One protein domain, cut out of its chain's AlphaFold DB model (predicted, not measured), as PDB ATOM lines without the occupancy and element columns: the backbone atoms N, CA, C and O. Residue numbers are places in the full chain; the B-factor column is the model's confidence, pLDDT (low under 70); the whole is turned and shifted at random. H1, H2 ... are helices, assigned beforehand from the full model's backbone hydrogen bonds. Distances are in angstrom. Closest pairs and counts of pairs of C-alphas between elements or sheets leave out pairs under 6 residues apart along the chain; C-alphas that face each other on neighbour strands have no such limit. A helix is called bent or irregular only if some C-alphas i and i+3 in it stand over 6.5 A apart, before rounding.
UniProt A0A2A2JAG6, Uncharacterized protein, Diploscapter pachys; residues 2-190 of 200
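What this domain is: This is residues 2 to 190 of the 200 residues of an uncharacterized protein of Diploscapter pachys (UniProt A0A2A2JAG6). Four helices, H5, H4, H7 and H8, stand side by side in a row, each running opposite to the next, and H1 packs on one face of this layer across H4 and the end of H5. H6 and H9 run along one edge of the layer, the long way of the domain, while H3 packs on H1 and H7 at the other edge and H10 lies across H1 on the side away from the row. The printed part has 189 residues with ten named helices, H1 to H10 in order along the chain, and no named strand; the class is all helix, with packing part aligned and part crossed. It is compact, with a radius of gyration of the C-alphas of 16.3 A and spans of 50 by 34 by 29 A.

How they stand to each other: H1, residues 2 to 19, is the hub, touching five other helices. H2, residues 27 to 30, is close to H1 but not clearly touching, the closest C-alphas being those of Ser 17 and Gln 30, 5.9 A apart. H3, residues 34 to 44, touches residues 10 to 17 of H1, closest at C-alphas Leu 10 and Ala 39, 5.4 A; they run opposite ways at a shallow tilt of 33 degrees, only just short of steep. H4, residues 48 to 62, touches residues 3 to 7 of H1 at a steep tilt of 60 degrees, closest at C-alphas Phe 7 and Val 54, 5.6 A. H5, residues 68 to 79, forms a hairpin with H4, opposite ways at a shallow tilt of 7 degrees, with C-alphas Val 60 and Lys 71 closest at 6.0 A. H5 and H1 only just touch, with 3 pairs of C-alphas within 8 A, the closest being Leu 4 and Val 79, 7.2 A. H6, residues 85 to 112, touches H5 with residues 91 to 99 alone, closest at C-alphas Val 68 and Leu 95, 6.0 A. H7, residues 115 to 137, touches H4 with residues 128 to 133 alone, opposite ways at 28 degrees, a shallow tilt, with C-alphas Arg 59 and Arg 129 closest at 5.1 A. Its residues 133 to 137 touch H3, closest at C-alphas Arg 40 and Ile 137, 5.2 A. H8, residues 140 to 150, forms a hairpin with H7, with C-alphas Thr 120 and Ala 150 closest at 5.8 A. H9, residues 156 to 175, touches H6, opposite ways at 32 degrees, a shallow tilt only just short of steep, with C-alphas Val 101 and Ala 173 closest at 6.1 A. H10, residues 184 to 190, is about perpendicular to H1 at 78 degrees and touches it, closest at C-alphas Ser 9 and Ser 186, 5.6 A. Among the pairs that stay apart are H5 and H7, and H4 and H8. Every O i to N i+4 pair is within hydrogen-bond range in H1, H3, H4, H5, H8, H9 and H10, against 19 of 24 in H6 and 17 of 19 in H7; H2 is too short for such a pair.

Where its parts are: H1 begins at C-alpha 2, (218.192, 165.307, 227.294), and is 25.0 A long. H4 is 21.3 A long, H9 28.6 A and H7 29.9 A. H6 is 40.2 A long and ends at C-alpha 112, (195.500, 195.876, 230.973). H6 and H7 are irregular: C-alphas 86 and 89 are 8.0 A apart, and C-alphas 130 and 133 are 9.3 A apart. H6 has a kink of 32 degrees near residue 106, and H7 one of 100 degrees near residue 131. H10 ends at C-alpha 190, (212.747, 164.754, 218.422).

The domain as a whole: The two C-alphas farthest apart are those of Glu 82 and Thr 156, at 49.8 A. The printed part has no cut, and no link is long. Mean pLDDT of the printed part is 71.3; 74 residues are under 70, among them residues 2 to 39, 136 to 153 and 179 to 190.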
ATOM      1  N   ARG A   2     219.513 165.898 227.663       44.50
ATOM      2  CA  ARG A   2     218.192 165.307 227.294       44.50
ATOM      3  C   ARG A   2     216.952 165.927 227.975       44.50
ATOM      4  O   ARG A   2     215.961 166.141 227.294       44.50
ATOM      5  N   PHE A   3     217.005 166.265 229.268       50.94
ATOM      6  CA  PHE A   3     215.843 166.773 230.027       50.94
ATOM      7  C   PHE A   3     215.504 168.239 229.808       50.94
ATOM      8  O   PHE A   3     214.335 168.602 229.728       50.94
ATOM      9  N   LEU A   4     216.531 169.081 229.718       47.84
ATOM     10  CA  LEU A   4     216.351 170.504 229.463       47.84
ATOM     11  C   LEU A   4     215.741 170.713 228.087       47.84
ATOM     12  O   LEU A   4     214.752 171.412 227.909       47.84
ATOM     13  N   LEU A   5     216.336 170.012 227.140       49.53
ATOM     14  CA  LEU A   5     215.928 169.997 225.769       49.53
ATOM     15  C   LEU A   5     214.494 169.436 225.628       49.53
ATOM     16  O   LEU A   5     213.649 170.082 225.020       49.53
ATOM     17  N   LEU A   6     214.155 168.334 226.308       53.91
ATOM     18  CA  LEU A   6     212.785 167.811 226.386       53.91
ATOM     19  C   LEU A   6     211.775 168.826 226.946       53.91
ATOM     20  O   LEU A   6     210.667 168.940 226.431       53.91
ATOM     21  N   PHE A   7     212.137 169.552 228.002       61.50
ATOM     22  CA  PHE A   7     211.281 170.578 228.590       61.50
ATOM     23  C   PHE A   7     211.039 171.739 227.618       61.50
ATOM     24  O   PHE A   7     209.889 172.135 227.442       61.50
ATOM     25  N   PHE A   8     212.081 172.226 226.936       57.84
ATOM     26  CA  PHE A   8     211.927 173.242 225.895       57.84
ATOM     27  C   PHE A   8     211.102 172.720 224.717       57.84
ATOM     28  O   PHE A   8     210.183 173.410 224.302       57.84
ATOM     29  N   SER A   9     211.311 171.486 224.247       53.94
ATOM     30  CA  SER A   9     210.430 170.870 223.246       53.94
ATOM     31  C   SER A   9     208.982 170.805 223.713       53.94
ATOM     32  O   SER A   9     208.097 171.178 222.960       53.94
ATOM     33  N   LEU A  10     208.706 170.378 224.947       58.06
ATOM     34  CA  LEU A  10     207.340 170.329 225.478       58.06
ATOM     35  C   LEU A  10     206.720 171.727 225.585       58.06
ATOM     36  O   LEU A  10     205.570 171.910 225.198       58.06
ATOM     37  N   ALA A  11     207.479 172.712 226.064       59.91
ATOM     38  CA  ALA A  11     207.033 174.096 226.157       59.91
ATOM     39  C   ALA A  11     206.791 174.708 224.767       59.91
ATOM     40  O   ALA A  11     205.749 175.317 224.550       59.91
ATOM     41  N   PHE A  12     207.688 174.486 223.802       59.41
ATOM     42  CA  PHE A  12     207.568 175.001 222.437       59.41
ATOM     43  C   PHE A  12     206.484 174.304 221.635       59.41
ATOM     44  O   PHE A  12     205.752 174.979 220.933       59.41
ATOM     45  N   ILE A  13     206.312 172.992 221.774       55.03
ATOM     46  CA  ILE A  13     205.209 172.256 221.146       55.03
ATOM     47  C   ILE A  13     203.859 172.778 221.667       55.03
ATOM     48  O   ILE A  13     202.912 172.909 220.891       55.03
ATOM     49  N   VAL A  14     203.775 173.130 222.955       56.78
ATOM     50  CA  VAL A  14     202.583 173.765 223.540       56.78
ATOM     51  C   VAL A  14     202.393 175.193 223.008       56.78
ATOM     52  O   VAL A  14     201.287 175.540 222.597       56.78
ATOM     53  N   VAL A  15     203.446 176.007 222.931       54.94
ATOM     54  CA  VAL A  15     203.359 177.382 222.395       54.94
ATOM     55  C   VAL A  15     203.049 177.394 220.888       54.94
ATOM     56  O   VAL A  15     202.173 178.132 220.446       54.94
ATOM     57  N   ASP A  16     203.689 176.540 220.091       52.75
ATOM     58  CA  ASP A  16     203.455 176.396 218.651       52.75
ATOM     59  C   ASP A  16     202.034 175.886 218.360       52.75
ATOM     60  O   ASP A  16     201.353 176.411 217.475       52.75
ATOM     61  N   SER A  17     201.530 174.946 219.172       52.69
ATOM     62  CA  SER A  17     200.128 174.519 219.099       52.69
ATOM     63  C   SER A  17     199.128 175.638 219.390       52.69
ATOM     64  O   SER A  17     198.036 175.641 218.823       52.69
ATOM     65  N   ALA A  18     199.499 176.603 220.234       51.34
ATOM     66  CA  ALA A  18     198.694 177.797 220.458       51.34
ATOM     67  C   ALA A  18     198.800 178.773 219.267       51.34
ATOM     68  O   ALA A  18     197.833 179.452 218.936       51.34
ATOM     69  N   SER A  19     199.948 178.797 218.577       45.81
ATOM     70  CA  SER A  19     200.289 179.776 217.535       45.81
ATOM     71  C   SER A  19     199.742 179.512 216.125       45.81
ATOM     72  O   SER A  19     199.769 180.413 215.277       45.81
ATOM     73  N   THR A  20     199.291 178.283 215.860       47.34
ATOM     74  CA  THR A  20     198.829 177.793 214.544       47.34
ATOM     75  C   THR A  20     197.316 177.945 214.328       47.34
ATOM     76  O   THR A  20     196.786 177.535 213.300       47.34
ATOM     77  N   SER A  21     196.614 178.575 215.273       45.44
ATOM     78  CA  SER A  21     195.160 178.745 215.295       45.44
ATOM     79  C   SER A  21     194.793 180.214 215.065       45.44
ATOM     80  O   SER A  21     194.576 180.955 216.017       45.44
ATOM     81  N   THR A  22     194.721 180.651 213.807       44.28
ATOM     82  CA  THR A  22     194.342 182.032 213.440       44.28
ATOM     83  C   THR A  22     192.835 182.303 213.465       44.28
ATOM     84  O   THR A  22     192.430 183.440 213.259       44.28
ATOM     85  N   ASN A  23     191.997 181.295 213.730       41.59
ATOM     86  CA  ASN A  23     190.541 181.439 213.757       41.59
ATOM     87  C   ASN A  23     190.004 180.981 215.118       41.59
ATOM     88  O   ASN A  23     190.451 179.956 215.630       41.59
ATOM     89  N   GLY A  24     189.035 181.716 215.676       39.72
ATOM     90  CA  GLY A  24     188.430 181.544 217.011       39.72
ATOM     91  C   GLY A  24     187.741 180.201 217.316       39.72
ATOM     92  O   GLY A  24     186.972 180.110 218.272       39.72
ATOM     93  N   ASP A  25     188.032 179.141 216.563       40.88
ATOM     94  CA  ASP A  25     187.591 177.772 216.813       40.88
ATOM     95  C   ASP A  25     188.403 177.110 217.938       40.88
ATOM     96  O   ASP A  25     189.158 176.162 217.746       40.88
ATOM     97  N   SER A  26     188.132 177.588 219.152       48.78
ATOM     98  CA  SER A  26     188.322 176.982 220.475       48.78
ATOM     99  C   SER A  26     189.716 176.440 220.853       48.78
ATOM    100  O   SER A  26     190.283 175.539 220.237       48.78
ATOM    101  N   LEU A  27     190.171 176.836 222.046       47.03
ATOM    102  CA  LEU A  27     191.181 176.140 222.863       47.03
ATOM    103  C   LEU A  27     191.047 174.595 222.838       47.03
ATOM    104  O   LEU A  27     192.034 173.870 222.914       47.03
ATOM    105  N   LEU A  28     189.827 174.062 222.682       45.28
ATOM    106  CA  LEU A  28     189.552 172.626 222.560       45.28
ATOM    107  C   LEU A  28     190.116 171.983 221.281       45.28
ATOM    108  O   LEU A  28     190.415 170.787 221.306       45.28
ATOM    109  N   ASN A  29     190.269 172.729 220.184       48.16
ATOM    110  CA  ASN A  29     190.966 172.263 218.982       48.16
ATOM    111  C   ASN A  29     192.489 172.405 219.120       48.16
ATOM    112  O   ASN A  29     193.207 171.528 218.646       48.16
ATOM    113  N   GLN A  30     192.988 173.393 219.872       52.41
ATOM    114  CA  GLN A  30     194.419 173.499 220.216       52.41
ATOM    115  C   GLN A  30     194.896 172.280 221.023       52.41
ATOM    116  O   GLN A  30     195.937 171.693 220.723       52.41
ATOM    117  N   MET A  31     194.069 171.793 221.957       50.47
ATOM    118  CA  MET A  31     194.308 170.543 222.701       50.47
ATOM    119  C   MET A  31     194.179 169.266 221.845       50.47
ATOM    120  O   MET A  31     194.472 168.164 222.316       50.47
ATOM    121  N   LYS A  32     193.693 169.388 220.605       49.81
ATOM    122  CA  LYS A  32     193.669 168.317 219.597       49.81
ATOM    123  C   LYS A  32     194.753 168.495 218.534       49.81
ATOM    124  O   LYS A  32     194.863 167.619 217.680       49.81
ATOM    125  N   SER A  33     195.524 169.585 218.570       58.97
ATOM    126  CA  SER A  33     196.628 169.775 217.636       58.97
ATOM    127  C   SER A  33     197.592 168.597 217.742       58.97
ATOM    128  O   SER A  33     197.845 168.058 218.826       58.97
ATOM    129  N   GLU A  34     198.133 168.185 216.603       62.44
ATOM    130  CA  GLU A  34     199.077 167.074 216.524       62.44
ATOM    131  C   GLU A  34     200.276 167.294 217.463       62.44
ATOM    132  O   GLU A  34     200.745 166.370 218.127       62.44
ATOM    133  N   ASN A  35     200.691 168.552 217.602       59.97
ATOM    134  CA  ASN A  35     201.744 168.995 218.500       59.97
ATOM    135  C   ASN A  35     201.354 168.791 219.974       59.97
ATOM    136  O   ASN A  35     202.069 168.094 220.695       59.97
ATOM    137  N   PHE A  36     200.186 169.247 220.432       61.78
ATOM    138  CA  PHE A  36     199.757 168.997 221.816       61.78
ATOM    139  C   PHE A  36     199.602 167.495 222.129       61.78
ATOM    140  O   PHE A  36     199.976 167.032 223.211       61.78
ATOM    141  N   VAL A  37     199.117 166.696 221.168       67.12
ATOM    142  CA  VAL A  37     199.034 165.228 221.301       67.12
ATOM    143  C   VAL A  37     200.426 164.600 221.426       67.12
ATOM    144  O   VAL A  37     200.621 163.723 222.277       67.12
ATOM    145  N   LYS A  38     201.405 165.069 220.641       68.69
ATOM    146  CA  LYS A  38     202.815 164.672 220.768       68.69
ATOM    147  C   LYS A  38     203.357 165.035 222.153       68.69
ATOM    148  O   LYS A  38     203.827 164.135 222.847       68.69
ATOM    149  N   ALA A  39     203.203 166.286 222.606       68.31
ATOM    150  CA  ALA A  39     203.617 166.733 223.945       68.31
ATOM    151  C   ALA A  39     203.056 165.838 225.057       68.31
ATOM    152  O   ALA A  39     203.787 165.384 225.941       68.31
ATOM    153  N   ARG A  40     201.763 165.513 224.975       71.00
ATOM    154  CA  ARG A  40     201.093 164.639 225.939       71.00
ATOM    155  C   ARG A  40     201.659 163.224 225.958       71.00
ATOM    156  O   ARG A  40     201.886 162.675 227.040       71.00
ATOM    157  N   ARG A  41     201.893 162.628 224.786       72.81
ATOM    158  CA  ARG A  41     202.475 161.282 224.668       72.81
ATOM    159  C   ARG A  41     203.880 161.237 225.268       72.81
ATOM    160  O   ARG A  41     204.167 160.359 226.076       72.81
ATOM    161  N   ILE A  42     204.704 162.228 224.939       71.81
ATOM    162  CA  ILE A  42     206.059 162.377 225.475       71.81
ATOM    163  C   ILE A  42     206.021 162.473 227.000       71.81
ATOM    164  O   ILE A  42     206.656 161.668 227.674       71.81
ATOM    165  N   ALA A  43     205.237 163.408 227.546       75.12
ATOM    166  CA  ALA A  43     205.148 163.632 228.986       75.12
ATOM    167  C   ALA A  43     204.650 162.386 229.742       75.12
ATOM    168  O   ALA A  43     205.110 162.099 230.849       75.12
ATOM    169  N   SER A  44     203.742 161.617 229.135       77.69
ATOM    170  CA  SER A  44     203.196 160.391 229.733       77.69
ATOM    171  C   SER A  44     204.257 159.300 229.895       77.69
ATOM    172  O   SER A  44     204.250 158.608 230.915       77.69
ATOM    173  N   ASN A  45     205.199 159.215 228.951       78.19
ATOM    174  CA  ASN A  45     206.262 158.208 228.915       78.19
ATOM    175  C   ASN A  45     207.487 158.552 229.775       78.19
ATOM    176  O   ASN A  45     208.410 157.746 229.859       78.19
ATOM    177  N   LEU A  46     207.505 159.721 230.421       78.06
ATOM    178  CA  LEU A  46     208.591 160.102 231.318       78.06
ATOM    179  C   LEU A  46     208.577 159.295 232.618       78.06
ATOM    180  O   LEU A  46     207.513 159.079 233.222       78.06
ATOM    181  N   THR A  47     209.762 158.919 233.099       82.88
ATOM    182  CA  THR A  47     209.921 158.335 234.438       82.88
ATOM    183  C   THR A  47     209.655 159.387 235.521       82.88
ATOM    184  O   THR A  47     209.627 160.591 235.260       82.88
ATOM    185  N   ALA A  48     209.451 158.959 236.769       84.25
ATOM    186  CA  ALA A  48     209.189 159.880 237.878       84.25
ATOM    187  C   ALA A  48     210.313 160.920 238.077       84.25
ATOM    188  O   ALA A  48     210.035 162.088 238.352       84.25
ATOM    189  N   GLU A  49     211.571 160.516 237.888       82.19
ATOM    190  CA  GLU A  49     212.737 161.398 237.994       82.19
ATOM    191  C   GLU A  49     212.756 162.451 236.876       82.19
ATOM    192  O   GLU A  49     212.987 163.640 237.119       82.19
ATOM    193  N   GLU A  50     212.431 162.039 235.652       78.56
ATOM    194  CA  GLU A  50     212.376 162.926 234.490       78.56
ATOM    195  C   GLU A  50     211.232 163.936 234.632       78.56
ATOM    196  O   GLU A  50     211.425 165.133 234.411       78.56
ATOM    197  N   LYS A  51     210.060 163.484 235.101       81.38
ATOM    198  CA  LYS A  51     208.917 164.356 235.415       81.38
ATOM    199  C   LYS A  51     209.277 165.387 236.487       81.38
ATOM    200  O   LYS A  51     208.977 166.571 236.334       81.38
ATOM    201  N   SER A  52     209.963 164.954 237.547       85.06
ATOM    202  CA  SER A  52     210.456 165.838 238.613       85.06
ATOM    203  C   SER A  52     211.422 166.895 238.071       85.06
ATOM    204  O   SER A  52     211.280 168.081 238.370       85.06
ATOM    205  N   THR A  53     212.356 166.491 237.209       83.31
ATOM    206  CA  THR A  53     213.327 167.392 236.571       83.31
ATOM    207  C   THR A  53     212.637 168.435 235.692       83.31
ATOM    208  O   THR A  53     212.886 169.629 235.848       83.31
ATOM    209  N   VAL A  54     211.712 168.012 234.827       79.81
ATOM    210  CA  VAL A  54     210.927 168.909 233.962       79.81
ATOM    211  C   VAL A  54     210.119 169.918 234.791       79.81
ATOM    212  O   VAL A  54     210.116 171.109 234.483       79.81
ATOM    213  N   ASN A  55     209.501 169.481 235.891       83.75
ATOM    214  CA  ASN A  55     208.777 170.374 236.799       83.75
ATOM    215  C   ASN A  55     209.699 171.395 237.493       83.75
ATOM    216  O   ASN A  55     209.321 172.559 237.634       83.75
ATOM    217  N   LYS A  56     210.913 171.003 237.904       86.88
ATOM    218  CA  LYS A  56     211.906 171.943 238.464       86.88
ATOM    219  C   LYS A  56     212.316 173.000 237.434       86.88
ATOM    220  O   LYS A  56     212.340 174.183 237.761       86.88
ATOM    221  N   LEU A  57     212.560 172.594 236.189       84.81
ATOM    222  CA  LEU A  57     212.909 173.508 235.097       84.81
ATOM    223  C   LEU A  57     211.781 174.506 234.788       84.81
ATOM    224  O   LEU A  57     212.046 175.698 234.627       84.81
ATOM    225  N   ALA A  58     210.522 174.055 234.804       81.06
ATOM    226  CA  ALA A  58     209.358 174.931 234.650       81.06
ATOM    227  C   ALA A  58     209.309 176.031 235.722       81.06
ATOM    228  O   ALA A  58     209.035 177.194 235.416       81.06
ATOM    229  N   ARG A  59     209.631 175.687 236.975       87.06
ATOM    230  CA  ARG A  59     209.704 176.662 238.076       87.06
ATOM    231  C   ARG A  59     210.806 177.690 237.860       87.06
ATOM    232  O   ARG A  59     210.561 178.862 238.126       87.06
ATOM    233  N   VAL A  60     211.973 177.278 237.361       88.88
ATOM    234  CA  VAL A  60     213.084 178.197 237.063       88.88
ATOM    235  C   VAL A  60     212.700 179.186 235.964       88.88
ATOM    236  O   VAL A  60     212.888 180.387 236.148       88.88
ATOM    237  N   LEU A  61     212.105 178.721 234.857       83.31
ATOM    238  CA  LEU A  61     211.678 179.627 233.782       83.31
ATOM    239  C   LEU A  61     210.650 180.647 234.263       83.31
ATOM    240  O   LEU A  61     210.796 181.842 234.002       83.31
ATOM    241  N   LEU A  62     209.639 180.176 234.994       83.38
ATOM    242  CA  LEU A  62     208.553 181.016 235.492       83.38
ATOM    243  C   LEU A  62     208.962 181.879 236.684       83.38
ATOM    244  O   LEU A  62     208.150 182.697 237.130       83.38
ATOM    245  N   ASN A  63     210.169 181.710 237.229       87.25
ATOM    246  CA  ASN A  63     210.654 182.553 238.304       87.25
ATOM    247  C   ASN A  63     211.051 183.928 237.752       87.25
ATOM    248  O   ASN A  63     212.033 184.079 237.028       87.25
ATOM    249  N   ARG A  64     210.262 184.938 238.118       84.06
ATOM    250  CA  ARG A  64     210.432 186.323 237.666       84.06
ATOM    251  C   ARG A  64     211.565 187.053 238.374       84.06
ATOM    252  O   ARG A  64     212.015 188.069 237.867       84.06
ATOM    253  N   THR A  65     211.993 186.578 239.543       89.38
ATOM    254  CA  THR A  65     213.064 187.237 240.301       89.38
ATOM    255  C   THR A  65     214.449 186.853 239.792       89.38
ATOM    256  O   THR A  65     215.427 187.512 240.129       89.38
ATOM    257  N   LEU A  66     214.543 185.801 238.971       90.69
ATOM    258  CA  LEU A  66     215.797 185.370 238.374       90.69
ATOM    259  C   LEU A  66     216.056 186.109 237.065       90.69
ATOM    260  O   LEU A  66     215.231 186.088 236.150       90.69
ATOM    261  N   SER A  67     217.257 186.675 236.954       93.69
ATOM    262  CA  SER A  67     217.818 187.105 235.676       93.69
ATOM    263  C   SER A  67     218.078 185.902 234.762       93.69
ATOM    264  O   SER A  67     218.062 184.750 235.201       93.69
ATOM    265  N   VAL A  68     218.381 186.158 233.488       91.31
ATOM    266  CA  VAL A  68     218.794 185.107 232.543       91.31
ATOM    267  C   VAL A  68     219.984 184.304 233.078       91.31
ATOM    268  O   VAL A  68     219.947 183.078 233.050       91.31
ATOM    269  N   ASP A  69     221.011 184.969 233.614       92.75
ATOM    270  CA  ASP A  69     222.182 184.282 234.172       92.75
ATOM    271  C   ASP A  69     221.831 183.508 235.455       92.75
ATOM    272  O   ASP A  69     222.318 182.396 235.661       92.75
ATOM    273  N   GLY A  70     220.907 184.029 236.272       93.69
ATOM    274  CA  GLY A  70     220.352 183.293 237.411       93.69
ATOM    275  C   GLY A  70     219.622 182.017 236.977       93.69
ATOM    276  O   GLY A  70     219.858 180.946 237.533       93.69
ATOM    277  N   LYS A  71     218.796 182.096 235.925       91.62
ATOM    278  CA  LYS A  71     218.115 180.929 235.337       91.62
ATOM    279  C   LYS A  71     219.112 179.921 234.772       91.62
ATOM    280  O   LYS A  71     218.942 178.728 235.001       91.62
ATOM    281  N   MET A  72     220.165 180.379 234.092       89.94
ATOM    282  CA  MET A  72     221.251 179.515 233.608       89.94
ATOM    283  C   MET A  72     221.913 178.741 234.752       89.94
ATOM    284  O   MET A  72     222.103 177.532 234.634       89.94
ATOM    285  N   SER A  73     222.221 179.419 235.861       91.62
ATOM    286  CA  SER A  73     222.846 178.797 237.034       91.62
ATOM    287  C   SER A  73     221.943 177.734 237.667       91.62
ATOM    288  O   SER A  73     222.389 176.620 237.934       91.62
ATOM    289  N   GLU A  74     220.662 178.042 237.867       92.06
ATOM    290  CA  GLU A  74     219.696 177.083 238.421       92.06
ATOM    291  C   GLU A  74     219.480 175.881 237.493       92.06
ATOM    292  O   GLU A  74     219.426 174.735 237.942       92.06
ATOM    293  N   ILE A  75     219.414 176.117 236.182       88.69
ATOM    294  CA  ILE A  75     219.324 175.041 235.193       88.69
ATOM    295  C   ILE A  75     220.561 174.140 235.270       88.69
ATOM    296  O   ILE A  75     220.404 172.918 235.298       88.69
ATOM    297  N   ALA A  76     221.765 174.714 235.355       86.75
ATOM    298  CA  ALA A  76     223.008 173.959 235.507       86.75
ATOM    299  C   ALA A  76     223.005 173.089 236.771       86.75
ATOM    300  O   ALA A  76     223.362 171.913 236.692       86.75
ATOM    301  N   ASN A  77     222.506 173.612 237.894       89.81
ATOM    302  CA  ASN A  77     222.355 172.849 239.137       89.81
ATOM    303  C   ASN A  77     221.364 171.681 239.002       89.81
ATOM    304  O   ASN A  77     221.556 170.630 239.613       89.81
ATOM    305  N   ILE A  78     220.303 171.843 238.203       86.44
ATOM    306  CA  ILE A  78     219.284 170.804 238.005       86.44
ATOM    307  C   ILE A  78     219.785 169.682 237.087       86.44
ATOM    308  O   ILE A  78     219.502 168.514 237.353       86.44
ATOM    309  N   VAL A  79     220.468 170.012 235.984       79.00
ATOM    310  CA  VAL A  79     220.791 169.021 234.935       79.00
ATOM    311  C   VAL A  79     222.257 168.580 234.896       79.00
ATOM    312  O   VAL A  79     222.544 167.565 234.251       79.00
ATOM    313  N   GLY A  80     223.146 169.288 235.593       80.19
ATOM    314  CA  GLY A  80     224.604 169.157 235.512       80.19
ATOM    315  C   GLY A  80     225.194 170.152 234.509       80.19
ATOM    316  O   GLY A  80     224.787 170.165 233.341       80.19
ATOM    317  N   ALA A  81     226.135 170.989 234.958       76.62
ATOM    318  CA  ALA A  81     226.774 172.034 234.152       76.62
ATOM    319  C   ALA A  81     227.524 171.457 232.941       76.62
ATOM    320  O   ALA A  81     227.436 171.991 231.837       76.62
ATOM    321  N   GLU A  82     228.160 170.301 233.123       74.69
ATOM    322  CA  GLU A  82     228.873 169.557 232.084       74.69
ATOM    323  C   GLU A  82     227.967 169.154 230.914       74.69
ATOM    324  O   GLU A  82     228.429 168.980 229.792       74.69
ATOM    325  N   LYS A  83     226.652 169.047 231.150       69.94
ATOM    326  CA  LYS A  83     225.673 168.673 230.121       69.94
ATOM    327  C   LYS A  83     225.082 169.871 229.379       69.94
ATOM    328  O   LYS A  83     224.058 169.677 228.704       69.94
ATOM    329  N   LEU A  84     225.633 171.067 229.593       71.06
ATOM    330  CA  LEU A  84     225.190 172.332 229.006       71.06
ATOM    331  C   LEU A  84     226.263 173.027 228.170       71.06
ATOM    332  O   LEU A  84     225.901 173.958 227.462       71.06
ATOM    333  N   GLU A  85     227.534 172.624 228.246       74.56
ATOM    334  CA  GLU A  85     228.638 173.369 227.620       74.56
ATOM    335  C   GLU A  85     228.439 173.578 226.113       74.56
ATOM    336  O   GLU A  85     228.495 174.717 225.647       74.56
ATOM    337  N   ASP A  86     228.072 172.526 225.377       71.94
ATOM    338  CA  ASP A  86     227.878 172.597 223.921       71.94
ATOM    339  C   ASP A  86     226.689 173.488 223.503       71.94
ATOM    340  O   ASP A  86     226.697 174.086 222.427       71.94
ATOM    341  N   ASP A  87     225.679 173.626 224.369       72.06
ATOM    342  CA  ASP A  87     224.416 174.320 224.073       72.06
ATOM    343  C   ASP A  87     224.255 175.634 224.859       72.06
ATOM    344  O   ASP A  87     223.206 176.284 224.803       72.06
ATOM    345  N   LYS A  88     225.276 176.055 225.613       78.75
ATOM    346  CA  LYS A  88     225.190 177.154 226.588       78.75
ATOM    347  C   LYS A  88     224.762 178.476 225.956       78.75
ATOM    348  O   LYS A  88     223.920 179.183 226.510       78.75
ATOM    349  N   ALA A  89     225.334 178.805 224.798       80.50
ATOM    350  CA  ALA A  89     225.024 180.032 224.067       80.50
ATOM    351  C   ALA A  89     223.574 180.037 223.562       80.50
ATOM    352  O   ALA A  89     222.853 181.018 223.736       80.50
ATOM    353  N   LEU A  90     223.134 178.908 223.007       77.62
ATOM    354  CA  LEU A  90     221.791 178.743 222.466       77.62
ATOM    355  C   LEU A  90     220.724 178.737 223.570       77.62
ATOM    356  O   LEU A  90     219.689 179.390 223.447       77.62
ATOM    357  N   LEU A  91     221.001 178.067 224.690       77.88
ATOM    358  CA  LEU A  91     220.149 178.108 225.873       77.88
ATOM    359  C   LEU A  91     220.012 179.535 226.411       77.88
ATOM    360  O   LEU A  91     218.899 179.978 226.694       77.88
ATOM    361  N   LYS A  92     221.125 180.270 226.520       85.44
ATOM    362  CA  LYS A  92     221.109 181.665 226.971       85.44
ATOM    363  C   LYS A  92     220.268 182.539 226.040       85.44
ATOM    364  O   LYS A  92     219.433 183.293 226.534       85.44
ATOM    365  N   GLN A  93     220.415 182.379 224.726       84.44
ATOM    366  CA  GLN A  93     219.584 183.071 223.738       84.44
ATOM    367  C   GLN A  93     218.091 182.766 223.937       84.44
ATOM    368  O   GLN A  93     217.277 183.685 223.997       84.44
ATOM    369  N   LYS A  94     217.715 181.493 224.108       78.50
ATOM    370  CA  LYS A  94     216.310 181.097 224.316       78.50
ATOM    371  C   LYS A  94     215.742 181.634 225.629       78.50
ATOM    372  O   LYS A  94     214.593 182.068 225.671       78.50
ATOM    373  N   LEU A  95     216.545 181.664 226.691       85.19
ATOM    374  CA  LEU A  95     216.159 182.295 227.955       85.19
ATOM    375  C   LEU A  95     215.967 183.806 227.809       85.19
ATOM    376  O   LEU A  95     215.048 184.342 228.421       85.19
ATOM    377  N   GLN A  96     216.786 184.482 226.997       88.38
ATOM    378  CA  GLN A  96     216.609 185.903 226.683       88.38
ATOM    379  C   GLN A  96     215.310 186.139 225.910       88.38
ATOM    380  O   GLN A  96     214.513 186.972 226.323       88.38
ATOM    381  N   GLN A  97     215.052 185.357 224.860       84.81
ATOM    382  CA  GLN A  97     213.807 185.435 224.086       84.81
ATOM    383  C   GLN A  97     212.577 185.196 224.975       84.81
ATOM    384  O   GLN A  97     211.620 185.967 224.939       84.81
ATOM    385  N   TYR A  98     212.619 184.167 225.827       82.88
ATOM    386  CA  TYR A  98     211.558 183.896 226.796       82.88
ATOM    387  C   TYR A  98     211.380 185.051 227.788       82.88
ATOM    388  O   TYR A  98     210.253 185.457 228.058       82.88
ATOM    389  N   GLN A  99     212.480 185.606 228.311       86.88
ATOM    390  CA  GLN A  99     212.436 186.756 229.210       86.88
ATOM    391  C   GLN A  99     211.762 187.954 228.534       86.88
ATOM    392  O   GLN A  99     210.869 188.532 229.134       86.88
ATOM    393  N   THR A 100     212.095 188.260 227.277       89.19
ATOM    394  CA  THR A 100     211.456 189.348 226.521       89.19
ATOM    395  C   THR A 100     209.944 189.158 226.380       89.19
ATOM    396  O   THR A 100     209.192 190.112 226.566       89.19
ATOM    397  N   VAL A 101     209.478 187.936 226.093       84.94
ATOM    398  CA  VAL A 101     208.034 187.638 226.018       84.94
ATOM    399  C   VAL A 101     207.366 187.802 227.383       84.94
ATOM    400  O   VAL A 101     206.281 188.374 227.477       84.94
ATOM    401  N   MET A 102     208.005 187.325 228.454       86.75
ATOM    402  CA  MET A 102     207.457 187.445 229.806       86.75
ATOM    403  C   MET A 102     207.472 188.886 230.320       86.75
ATOM    404  O   MET A 102     206.547 189.280 231.025       86.75
ATOM    405  N   ASP A 103     208.488 189.675 229.979       89.56
ATOM    406  CA  ASP A 103     208.552 191.089 230.345       89.56
ATOM    407  C   ASP A 103     207.415 191.850 229.667       89.56
ATOM    408  O   ASP A 103     206.641 192.492 230.370       89.56
ATOM    409  N   TYR A 104     207.223 191.652 228.356       88.50
ATOM    410  CA  TYR A 104     206.081 192.189 227.607       88.50
ATOM    411  C   TYR A 104     204.733 191.791 228.230       88.50
ATOM    412  O   TYR A 104     203.855 192.627 228.440       88.50
ATOM    413  N   PHE A 105     204.579 190.515 228.602       87.38
ATOM    414  CA  PHE A 105     203.379 190.047 229.288       87.38
ATOM    415  C   PHE A 105     203.099 190.832 230.572       87.38
ATOM    416  O   PHE A 105     201.977 191.279 230.788       87.38
ATOM    417  N   TYR A 106     204.095 190.974 231.446       87.94
ATOM    418  CA  TYR A 106     203.885 191.573 232.761       87.94
ATOM    419  C   TYR A 106     203.876 193.103 232.752       87.94
ATOM    420  O   TYR A 106     203.289 193.680 233.670       87.94
ATOM    421  N   SER A 107     204.522 193.751 231.781       92.31
ATOM    422  CA  SER A 107     204.538 195.211 231.664       92.31
ATOM    423  C   SER A 107     203.317 195.746 230.922       92.31
ATOM    424  O   SER A 107     202.747 196.744 231.357       92.31
ATOM    425  N   ASP A 108     202.893 195.068 229.851       91.75
ATOM    426  CA  ASP A 108     201.951 195.649 228.891       91.75
ATOM    427  C   ASP A 108     200.594 194.938 228.943       91.75
ATOM    428  O   ASP A 108     199.546 195.581 229.029       91.75
ATOM    429  N   LEU A 109     200.594 193.601 228.954       87.81
ATOM    430  CA  LEU A 109     199.361 192.816 228.818       87.81
ATOM    431  C   LEU A 109     198.641 192.602 230.150       87.81
ATOM    432  O   LEU A 109     197.447 192.876 230.272       87.81
ATOM    433  N   TYR A 110     199.357 192.123 231.163       87.25
ATOM    434  CA  TYR A 110     198.799 191.784 232.470       87.25
ATOM    435  C   TYR A 110     198.147 192.991 233.168       87.25
ATOM    436  O   TYR A 110     197.027 192.834 233.653       87.25
ATOM    437  N   PRO A 111     198.738 194.206 233.172       92.19
ATOM    438  CA  PRO A 111     198.097 195.372 233.786       92.19
ATOM    439  C   PRO A 111     196.829 195.837 233.058       92.19
ATOM    440  O   PRO A 111     195.969 196.454 233.683       92.19
ATOM    441  N   SER A 112     196.695 195.535 231.760       88.62
ATOM    442  CA  SER A 112     195.500 195.876 230.973       88.62
ATOM    443  C   SER A 112     194.296 194.971 231.268       88.62
ATOM    444  O   SER A 112     193.158 195.344 230.982       88.62
ATOM    445  N   ALA A 113     194.536 193.795 231.859       86.56
ATOM    446  CA  ALA A 113     193.497 192.842 232.220       86.56
ATOM    447  C   ALA A 113     192.670 193.329 233.417       86.56
ATOM    448  O   ALA A 113     193.191 193.958 234.341       86.56
ATOM    449  N   SER A 114     191.386 192.962 233.460       87.56
ATOM    450  CA  SER A 114     190.552 193.198 234.646       87.56
ATOM    451  C   SER A 114     191.155 192.535 235.896       87.56
ATOM    452  O   SER A 114     191.772 191.475 235.810       87.56
ATOM    453  N   ALA A 115     190.931 193.097 237.091       89.06
ATOM    454  CA  ALA A 115     191.442 192.512 238.341       89.06
ATOM    455  C   ALA A 115     190.994 191.049 238.545       89.06
ATOM    456  O   ALA A 115     191.720 190.224 239.101       89.06
ATOM    457  N   LYS A 116     189.795 190.707 238.057       85.56
ATOM    458  CA  LYS A 116     189.286 189.335 238.092       85.56
ATOM    459  C   LYS A 116     190.065 188.426 237.143       85.56
ATOM    460  O   LYS A 116     190.443 187.324 237.539       85.56
ATOM    461  N   LEU A 117     190.328 188.897 235.925       81.88
ATOM    462  CA  LEU A 117     191.125 188.180 234.938       81.88
ATOM    463  C   LEU A 117     192.581 188.008 235.397       81.88
ATOM    464  O   LEU A 117     193.109 186.904 235.291       81.88
ATOM    465  N   GLN A 118     193.192 189.040 235.984       86.12
ATOM    466  CA  GLN A 118     194.519 188.962 236.611       86.12
ATOM    467  C   GLN A 118     194.573 187.843 237.662       86.12
ATOM    468  O   GLN A 118     195.436 186.968 237.594       86.12
ATOM    469  N   GLY A 119     193.579 187.778 238.557       85.31
ATOM    470  CA  GLY A 119     193.484 186.704 239.549       85.31
ATOM    471  C   GLY A 119     193.309 185.304 238.941       85.31
ATOM    472  O   GLY A 119     193.811 184.322 239.494       85.31
ATOM    473  N   THR A 120     192.622 185.175 237.802       80.75
ATOM    474  CA  THR A 120     192.547 183.905 237.058       80.75
ATOM    475  C   THR A 120     193.885 183.545 236.414       80.75
ATOM    476  O   THR A 120     194.325 182.400 236.527       80.75
ATOM    477  N   ILE A 121     194.554 184.506 235.783       81.62
ATOM    478  CA  ILE A 121     195.883 184.331 235.193       81.62
ATOM    479  C   ILE A 121     196.888 183.860 236.253       81.62
ATOM    480  O   ILE A 121     197.613 182.891 236.022       81.62
ATOM    481  N   ASP A 122     196.887 184.471 237.438       84.19
ATOM    482  CA  ASP A 122     197.792 184.090 238.526       84.19
ATOM    483  C   ASP A 122     197.555 182.658 239.000       84.19
ATOM    484  O   ASP A 122     198.511 181.915 239.244       84.19
ATOM    485  N   LYS A 123     196.288 182.230 239.075       80.19
ATOM    486  CA  LYS A 123     195.946 180.833 239.372       80.19
ATOM    487  C   LYS A 123     196.510 179.901 238.308       80.19
ATOM    488  O   LYS A 123     197.143 178.912 238.663       80.19
ATOM    489  N   LEU A 124     196.338 180.219 237.024       75.94
ATOM    490  CA  LEU A 124     196.882 179.404 235.933       75.94
ATOM    491  C   LEU A 124     198.413 179.302 236.024       75.94
ATOM    492  O   LEU A 124     198.956 178.197 235.973       75.94
ATOM    493  N   ILE A 125     199.111 180.417 236.256       78.62
ATOM    494  CA  ILE A 125     200.571 180.434 236.442       78.62
ATOM    495  C   ILE A 125     200.983 179.585 237.652       78.62
ATOM    496  O   ILE A 125     201.947 178.816 237.570       78.62
ATOM    497  N   ALA A 126     200.257 179.682 238.768       80.56
ATOM    498  CA  ALA A 126     200.523 178.885 239.961       80.56
ATOM    499  C   ALA A 126     200.380 177.380 239.687       80.56
ATOM    500  O   ALA A 126     201.236 176.600 240.107       80.56
ATOM    501  N   MET A 127     199.365 176.975 238.918       73.81
ATOM    502  CA  MET A 127     199.183 175.577 238.521       73.81
ATOM    503  C   MET A 127     200.347 175.068 237.666       73.81
ATOM    504  O   MET A 127     200.840 173.963 237.899       73.81
ATOM    505  N   VAL A 128     200.829 175.885 236.721       74.62
ATOM    506  CA  VAL A 128     201.988 175.543 235.879       74.62
ATOM    507  C   VAL A 128     203.256 175.400 236.720       74.62
ATOM    508  O   VAL A 128     204.011 174.445 236.539       74.62
ATOM    509  N   ARG A 129     203.476 176.293 237.690       76.31
ATOM    510  CA  ARG A 129     204.615 176.198 238.621       76.31
ATOM    511  C   ARG A 129     204.537 174.970 239.525       76.31
ATOM    512  O   ARG A 129     205.575 174.412 239.894       76.31
ATOM    513  N   GLN A 130     203.334 174.567 239.921       79.25
ATOM    514  CA  GLN A 130     203.154 173.442 240.828       79.25
ATOM    515  C   GLN A 130     203.498 172.122 240.134       79.25
ATOM    516  O   GLN A 130     204.334 171.377 240.659       79.25
ATOM    517  N   ASP A 131     202.896 171.862 238.968       77.06
ATOM    518  CA  ASP A 131     203.048 170.593 238.250       77.06
ATOM    519  C   ASP A 131     202.760 170.721 236.737       77.06
ATOM    520  O   ASP A 131     201.706 170.325 236.227       77.06
ATOM    521  N   PHE A 132     203.725 171.288 236.009       75.38
ATOM    522  CA  PHE A 132     203.680 171.477 234.555       75.38
ATOM    523  C   PHE A 132     203.438 170.171 233.791       75.38
ATOM    524  O   PHE A 132     202.607 170.112 232.886       75.38
ATOM    525  N   VAL A 133     204.130 169.101 234.179       75.88
ATOM    526  CA  VAL A 133     203.992 167.788 233.540       75.88
ATOM    527  C   VAL A 133     202.566 167.268 233.683       75.88
ATOM    528  O   VAL A 133     201.973 166.804 232.706       75.88
ATOM    529  N   LYS A 134     201.980 167.368 234.877       76.44
ATOM    530  CA  LYS A 134     200.604 166.922 235.113       76.44
ATOM    531  C   LYS A 134     199.602 167.738 234.298       76.44
ATOM    532  O   LYS A 134     198.672 167.154 233.738       76.44
ATOM    533  N   LEU A 135     199.826 169.047 234.149       71.50
ATOM    534  CA  LEU A 135     199.020 169.891 233.263       71.50
ATOM    535  C   LEU A 135     199.083 169.462 231.798       71.50
ATOM    536  O   LEU A 135     198.088 169.646 231.109       71.50
ATOM    537  N   ILE A 136     200.180 168.869 231.327       69.69
ATOM    538  CA  ILE A 136     200.281 168.317 229.966       69.69
ATOM    539  C   ILE A 136     199.596 166.937 229.870       69.69
ATOM    540  O   ILE A 136     198.899 166.652 228.895       69.69
ATOM    541  N   ILE A 137     199.775 166.072 230.877       67.44
ATOM    542  CA  ILE A 137     199.338 164.660 230.845       67.44
ATOM    543  C   ILE A 137     197.827 164.485 231.046       67.44
ATOM    544  O   ILE A 137     197.243 163.547 230.480       67.44
ATOM    545  N   PHE A 138     197.195 165.333 231.863       62.84
ATOM    546  CA  PHE A 138     195.809 165.139 232.290       62.84
ATOM    547  C   PHE A 138     194.822 164.898 231.131       62.84
ATOM    548  O   PHE A 138     194.980 165.357 230.002       62.84
ATOM    549  N   HIS A 139     193.781 164.118 231.422       50.41
ATOM    550  CA  HIS A 139     192.732 163.775 230.467       50.41
ATOM    551  C   HIS A 139     191.844 164.991 230.159       50.41
ATOM    552  O   HIS A 139     191.627 165.835 231.029       50.41
ATOM    553  N   LYS A 140     191.266 165.038 228.947       54.41
ATOM    554  CA  LYS A 140     190.391 166.127 228.462       54.41
ATOM    555  C   LYS A 140     189.302 166.546 229.458       54.41
ATOM    556  O   LYS A 140     188.940 167.710 229.469       54.41
ATOM    557  N   ALA A 141     188.786 165.628 230.277       47.28
ATOM    558  CA  ALA A 141     187.770 165.930 231.287       47.28
ATOM    559  C   ALA A 141     188.360 166.729 232.464       47.28
ATOM    560  O   ALA A 141     187.902 167.826 232.748       47.28
ATOM    561  N   THR A 142     189.450 166.243 233.060       50.59
ATOM    562  CA  THR A 142     190.091 166.862 234.230       50.59
ATOM    563  C   THR A 142     190.797 168.179 233.895       50.59
ATOM    564  O   THR A 142     190.735 169.118 234.681       50.59
ATOM    565  N   GLN A 143     191.432 168.301 232.720       54.84
ATOM    566  CA  GLN A 143     191.966 169.596 232.259       54.84
ATOM    567  C   GLN A 143     190.838 170.594 232.031       54.84
ATOM    568  O   GLN A 143     190.938 171.732 232.474       54.84
ATOM    569  N   ARG A 144     189.759 170.172 231.362       52.22
ATOM    570  CA  ARG A 144     188.607 171.036 231.112       52.22
ATOM    571  C   ARG A 144     187.983 171.499 232.423       52.22
ATOM    572  O   ARG A 144     187.694 172.677 232.528       52.22
ATOM    573  N   GLU A 145     187.847 170.639 233.427       54.44
ATOM    574  CA  GLU A 145     187.361 171.023 234.759       54.44
ATOM    575  C   GLU A 145     188.297 172.002 235.469       54.44
ATOM    576  O   GLU A 145     187.832 173.003 235.997       54.44
ATOM    577  N   VAL A 146     189.610 171.773 235.427       57.19
ATOM    578  CA  VAL A 146     190.619 172.687 235.982       57.19
ATOM    579  C   VAL A 146     190.565 174.067 235.317       57.19
ATOM    580  O   VAL A 146     190.548 175.088 236.003       57.19
ATOM    581  N   TYR A 147     190.496 174.104 233.987       61.59
ATOM    582  CA  TYR A 147     190.394 175.338 233.212       61.59
ATOM    583  C   TYR A 147     189.042 176.027 233.430       61.59
ATOM    584  O   TYR A 147     189.004 177.238 233.632       61.59
ATOM    585  N   ILE A 148     187.941 175.270 233.463       60.50
ATOM    586  CA  ILE A 148     186.599 175.781 233.778       60.50
ATOM    587  C   ILE A 148     186.561 176.351 235.194       60.50
ATOM    588  O   ILE A 148     185.999 177.421 235.383       60.50
ATOM    589  N   LEU A 149     187.171 175.692 236.180       58.19
ATOM    590  CA  LEU A 149     187.254 176.186 237.556       58.19
ATOM    591  C   LEU A 149     188.098 177.461 237.643       58.19
ATOM    592  O   LEU A 149     187.700 178.405 238.323       58.19
ATOM    593  N   ALA A 150     189.228 177.525 236.932       59.88
ATOM    594  CA  ALA A 150     190.083 178.712 236.895       59.88
ATOM    595  C   ALA A 150     189.397 179.907 236.209       59.88
ATOM    596  O   ALA A 150     189.540 181.044 236.663       59.88
ATOM    597  N   MET A 151     188.621 179.645 235.156       64.19
ATOM    598  CA  MET A 151     187.840 180.644 234.416       64.19
ATOM    599  C   MET A 151     186.424 180.841 234.980       64.19
ATOM    600  O   MET A 151     185.647 181.631 234.442       64.19
ATOM    601  N   SER A 152     186.073 180.138 236.061       64.50
ATOM    602  CA  SER A 152     184.732 180.172 236.633       64.50
ATOM    603  C   SER A 152     184.407 181.579 237.121       64.50
ATOM    604  O   SER A 152     185.118 182.171 237.937       64.50
ATOM    605  N   GLY A 153     183.318 182.131 236.592       66.31
ATOM    606  CA  GLY A 153     182.862 183.479 236.899       66.31
ATOM    607  C   GLY A 153     183.499 184.591 236.063       66.31
ATOM    608  O   GLY A 153     183.162 185.750 236.308       66.31
ATOM    609  N   LEU A 154     184.376 184.297 235.100       73.88
ATOM    610  CA  LEU A 154     184.772 185.287 234.094       73.88
ATOM    611  C   LEU A 154     183.574 185.657 233.210       73.88
ATOM    612  O   LEU A 154     182.756 184.801 232.863       73.88
ATOM    613  N   LYS A 155     183.454 186.943 232.872       78.69
ATOM    614  CA  LYS A 155     182.460 187.422 231.903       78.69
ATOM    615  C   LYS A 155     182.986 187.242 230.479       78.69
ATOM    616  O   LYS A 155     184.180 187.036 230.273       78.69
ATOM    617  N   THR A 156     182.107 187.379 229.489       75.56
ATOM    618  CA  THR A 156     182.483 187.333 228.066       75.56
ATOM    619  C   THR A 156     183.635 188.286 227.743       75.56
ATOM    620  O   THR A 156     184.582 187.876 227.082       75.56
ATOM    621  N   ASP A 157     183.616 189.509 228.277       74.56
ATOM    622  CA  ASP A 157     184.687 190.490 228.059       74.56
ATOM    623  C   ASP A 157     186.032 190.043 228.647       74.56
ATOM    624  O   ASP A 157     187.068 190.230 228.014       74.56
ATOM    625  N   ASP A 158     186.028 189.392 229.817       73.12
ATOM    626  CA  ASP A 158     187.244 188.833 230.419       73.12
ATOM    627  C   ASP A 158     187.804 187.688 229.557       73.12
ATOM    628  O   ASP A 158     189.014 187.562 229.385       73.12
ATOM    629  N   LEU A 159     186.926 186.857 228.987       69.62
ATOM    630  CA  LEU A 159     187.327 185.779 228.081       69.62
ATOM    631  C   LEU A 159     187.896 186.337 226.769       69.62
ATOM    632  O   LEU A 159     188.913 185.838 226.293       69.62
ATOM    633  N   MET A 160     187.296 187.394 226.214       72.31
ATOM    634  CA  MET A 160     187.821 188.075 225.024       72.31
ATOM    635  C   MET A 160     189.182 188.724 225.288       72.31
ATOM    636  O   MET A 160     190.089 188.585 224.469       72.31
ATOM    637  N   GLN A 161     189.360 189.366 226.445       76.50
ATOM    638  CA  GLN A 161     190.660 189.898 226.858       76.50
ATOM    639  C   GLN A 161     191.700 188.786 227.024       76.50
ATOM    640  O   GLN A 161     192.822 188.937 226.553       76.50
ATOM    641  N   LEU A 162     191.338 187.650 227.631       72.75
ATOM    642  CA  LEU A 162     192.245 186.510 227.776       72.75
ATOM    643  C   LEU A 162     192.707 185.961 226.418       72.75
ATOM    644  O   LEU A 162     193.889 185.663 226.255       72.75
ATOM    645  N   MET A 163     191.795 185.849 225.444       68.12
ATOM    646  CA  MET A 163     192.149 185.433 224.081       68.12
ATOM    647  C   MET A 163     193.106 186.432 223.429       68.12
ATOM    648  O   MET A 163     194.148 186.022 222.924       68.12
ATOM    649  N   LYS A 164     192.802 187.733 223.521       73.44
ATOM    650  CA  LYS A 164     193.649 188.802 222.978       73.44
ATOM    651  C   LYS A 164     195.055 188.795 223.590       73.44
ATOM    652  O   LYS A 164     196.039 188.857 222.865       73.44
ATOM    653  N   ILE A 165     195.160 188.633 224.911       76.50
ATOM    654  CA  ILE A 165     196.446 188.471 225.607       76.50
ATOM    655  C   ILE A 165     197.211 187.263 225.051       76.50
ATOM    656  O   ILE A 165     198.411 187.351 224.807       76.50
ATOM    657  N   GLY A 166     196.528 186.136 224.831       69.50
ATOM    658  CA  GLY A 166     197.128 184.948 224.223       69.50
ATOM    659  C   GLY A 166     197.662 185.204 222.810       69.50
ATOM    660  O   GLY A 166     198.793 184.823 222.507       69.50
ATOM    661  N   GLU A 167     196.884 185.877 221.963       69.25
ATOM    662  CA  GLU A 167     197.274 186.247 220.595       69.25
ATOM    663  C   GLU A 167     198.480 187.194 220.572       69.25
ATOM    664  O   GLU A 167     199.430 186.958 219.819       69.25
ATOM    665  N   GLU A 168     198.493 188.217 221.430       77.69
ATOM    666  CA  GLU A 168     199.612 189.160 221.545       77.69
ATOM    667  C   GLU A 168     200.887 188.468 222.049       77.69
ATOM    668  O   GLU A 168     201.975 188.708 221.522       77.69
ATOM    669  N   LEU A 169     200.767 187.527 222.992       74.62
ATOM    670  CA  LEU A 169     201.904 186.715 223.436       74.62
ATOM    671  C   LEU A 169     202.460 185.823 222.328       74.62
ATOM    672  O   LEU A 169     203.677 185.704 222.188       74.62
ATOM    673  N   ILE A 170     201.585 185.209 221.532       69.25
ATOM    674  CA  ILE A 170     201.983 184.409 220.369       69.25
ATOM    675  C   ILE A 170     202.709 185.282 219.344       69.25
ATOM    676  O   ILE A 170     203.752 184.878 218.824       69.25
ATOM    677  N   ALA A 171     202.169 186.464 219.044       74.38
ATOM    678  CA  ALA A 171     202.780 187.399 218.108       74.38
ATOM    679  C   ALA A 171     204.164 187.835 218.601       74.38
ATOM    680  O   ALA A 171     205.129 187.767 217.838       74.38
ATOM    681  N   LYS A 172     204.292 188.166 219.893       80.06
ATOM    682  CA  LYS A 172     205.580 188.530 220.489       80.06
ATOM    683  C   LYS A 172     206.577 187.376 220.466       80.06
ATOM    684  O   LYS A 172     207.748 187.582 220.165       80.06
ATOM    685  N   ALA A 173     206.123 186.155 220.745       74.31
ATOM    686  CA  ALA A 173     206.961 184.962 220.685       74.31
ATOM    687  C   ALA A 173     207.485 184.696 219.261       74.31
ATOM    688  O   ALA A 173     208.652 184.332 219.106       74.31
ATOM    689  N   LYS A 174     206.668 184.940 218.227       73.94
ATOM    690  CA  LYS A 174     207.103 184.902 216.819       73.94
ATOM    691  C   LYS A 174     208.111 186.006 216.507       73.94
ATOM    692  O   LYS A 174     209.158 185.720 215.943       73.94
ATOM    693  N   GLU A 175     207.824 187.242 216.914       84.25
ATOM    694  CA  GLU A 175     208.690 188.409 216.690       84.25
ATOM    695  C   GLU A 175     210.114 188.186 217.218       84.25
ATOM    696  O   GLU A 175     211.086 188.513 216.541       84.25
ATOM    697  N   VAL A 176     210.249 187.593 218.407       81.88
ATOM    698  CA  VAL A 176     211.564 187.348 219.019       81.88
ATOM    699  C   VAL A 176     212.215 186.032 218.571       81.88
ATOM    700  O   VAL A 176     213.272 185.682 219.095       81.88
ATOM    701  N   GLY A 177     211.608 185.279 217.645       75.31
ATOM    702  CA  GLY A 177     212.126 183.988 217.162       75.31
ATOM    703  C   GLY A 177     212.062 182.861 218.205       75.31
ATOM    704  O   GLY A 177     212.877 181.933 218.200       75.31
ATOM    705  N   LEU A 178     211.124 182.945 219.154       71.12
ATOM    706  CA  LEU A 178     210.904 181.906 220.165       71.12
ATOM    707  C   LEU A 178     210.147 180.698 219.588       71.12
ATOM    708  O   LEU A 178     210.269 179.600 220.120       71.12
ATOM    709  N   THR A 179     209.380 180.890 218.510       61.91
ATOM    710  CA  THR A 179     208.533 179.858 217.878       61.91
ATOM    711  C   THR A 179     208.982 179.477 216.465       61.91
ATOM    712  O   THR A 179     208.187 178.939 215.695       61.91
ATOM    713  N   ASP A 180     210.216 179.794 216.074       59.78
ATOM    714  CA  ASP A 180     210.693 179.499 214.722       59.78
ATOM    715  C   ASP A 180     210.843 177.986 214.505       59.78
ATOM    716  O   ASP A 180     211.542 177.287 215.238       59.78
ATOM    717  N   LYS A 181     210.208 177.474 213.441       48.62
ATOM    718  CA  LYS A 181     210.232 176.051 213.046       48.62
ATOM    719  C   LYS A 181     211.636 175.512 212.738       48.62
ATOM    720  O   LYS A 181     211.819 174.303 212.732       48.62
ATOM    721  N   ASN A 182     212.611 176.397 212.520       40.00
ATOM    722  CA  ASN A 182     214.024 176.066 212.316       40.00
ATOM    723  C   ASN A 182     214.794 175.842 213.624       40.00
ATOM    724  O   ASN A 182     216.026 175.783 213.598       40.00
ATOM    725  N   ASP A 183     214.112 175.740 214.769       50.12
ATOM    726  CA  ASP A 183     214.755 175.404 216.030       50.12
ATOM    727  C   ASP A 183     215.412 174.023 215.931       50.12
ATOM    728  O   ASP A 183     214.819 172.980 216.208       50.12
ATOM    729  N   GLN A 184     216.701 174.049 215.585       49.25
ATOM    730  CA  GLN A 184     217.607 172.906 215.541       49.25
ATOM    731  C   GLN A 184     217.566 172.109 216.848       49.25
ATOM    732  O   GLN A 184     217.860 170.921 216.843       49.25
ATOM    733  N   ILE A 185     217.179 172.753 217.954       48.78
ATOM    734  CA  ILE A 185     216.885 172.130 219.243       48.78
ATOM    735  C   ILE A 185     215.756 171.112 219.086       48.78
ATOM    736  O   ILE A 185     215.989 169.933 219.320       48.78
ATOM    737  N   SER A 186     214.568 171.538 218.649       46.44
ATOM    738  CA  SER A 186     213.387 170.684 218.492       46.44
ATOM    739  C   SER A 186     213.633 169.553 217.491       46.44
ATOM    740  O   SER A 186     213.385 168.399 217.821       46.44
ATOM    741  N   GLU A 187     214.211 169.822 216.319       45.38
ATOM    742  CA  GLU A 187     214.503 168.756 215.343       45.38
ATOM    743  C   GLU A 187     215.599 167.783 215.816       45.38
ATOM    744  O   GLU A 187     215.397 166.565 215.767       45.38
ATOM    745  N   LYS A 188     216.730 168.265 216.363       47.62
ATOM    746  CA  LYS A 188     217.781 167.372 216.905       47.62
ATOM    747  C   LYS A 188     217.300 166.583 218.122       47.62
ATOM    748  O   LYS A 188     217.823 165.498 218.390       47.62
ATOM    749  N   LEU A 189     216.320 167.100 218.856       47.12
ATOM    750  CA  LEU A 189     215.736 166.453 220.026       47.12
ATOM    751  C   LEU A 189     214.751 165.357 219.704       47.12
ATOM    752  O   LEU A 189     214.854 164.259 220.257       47.12
ATOM    753  N   LEU A 190     213.794 165.674 218.836       46.53
ATOM    754  CA  LEU A 190     212.747 164.754 218.422       46.53
ATOM    755  C   LEU A 190     213.373 163.505 217.783       46.53
ATOM    756  O   LEU A 190     212.922 162.395 218.044       46.53
TER     757      LEU A 190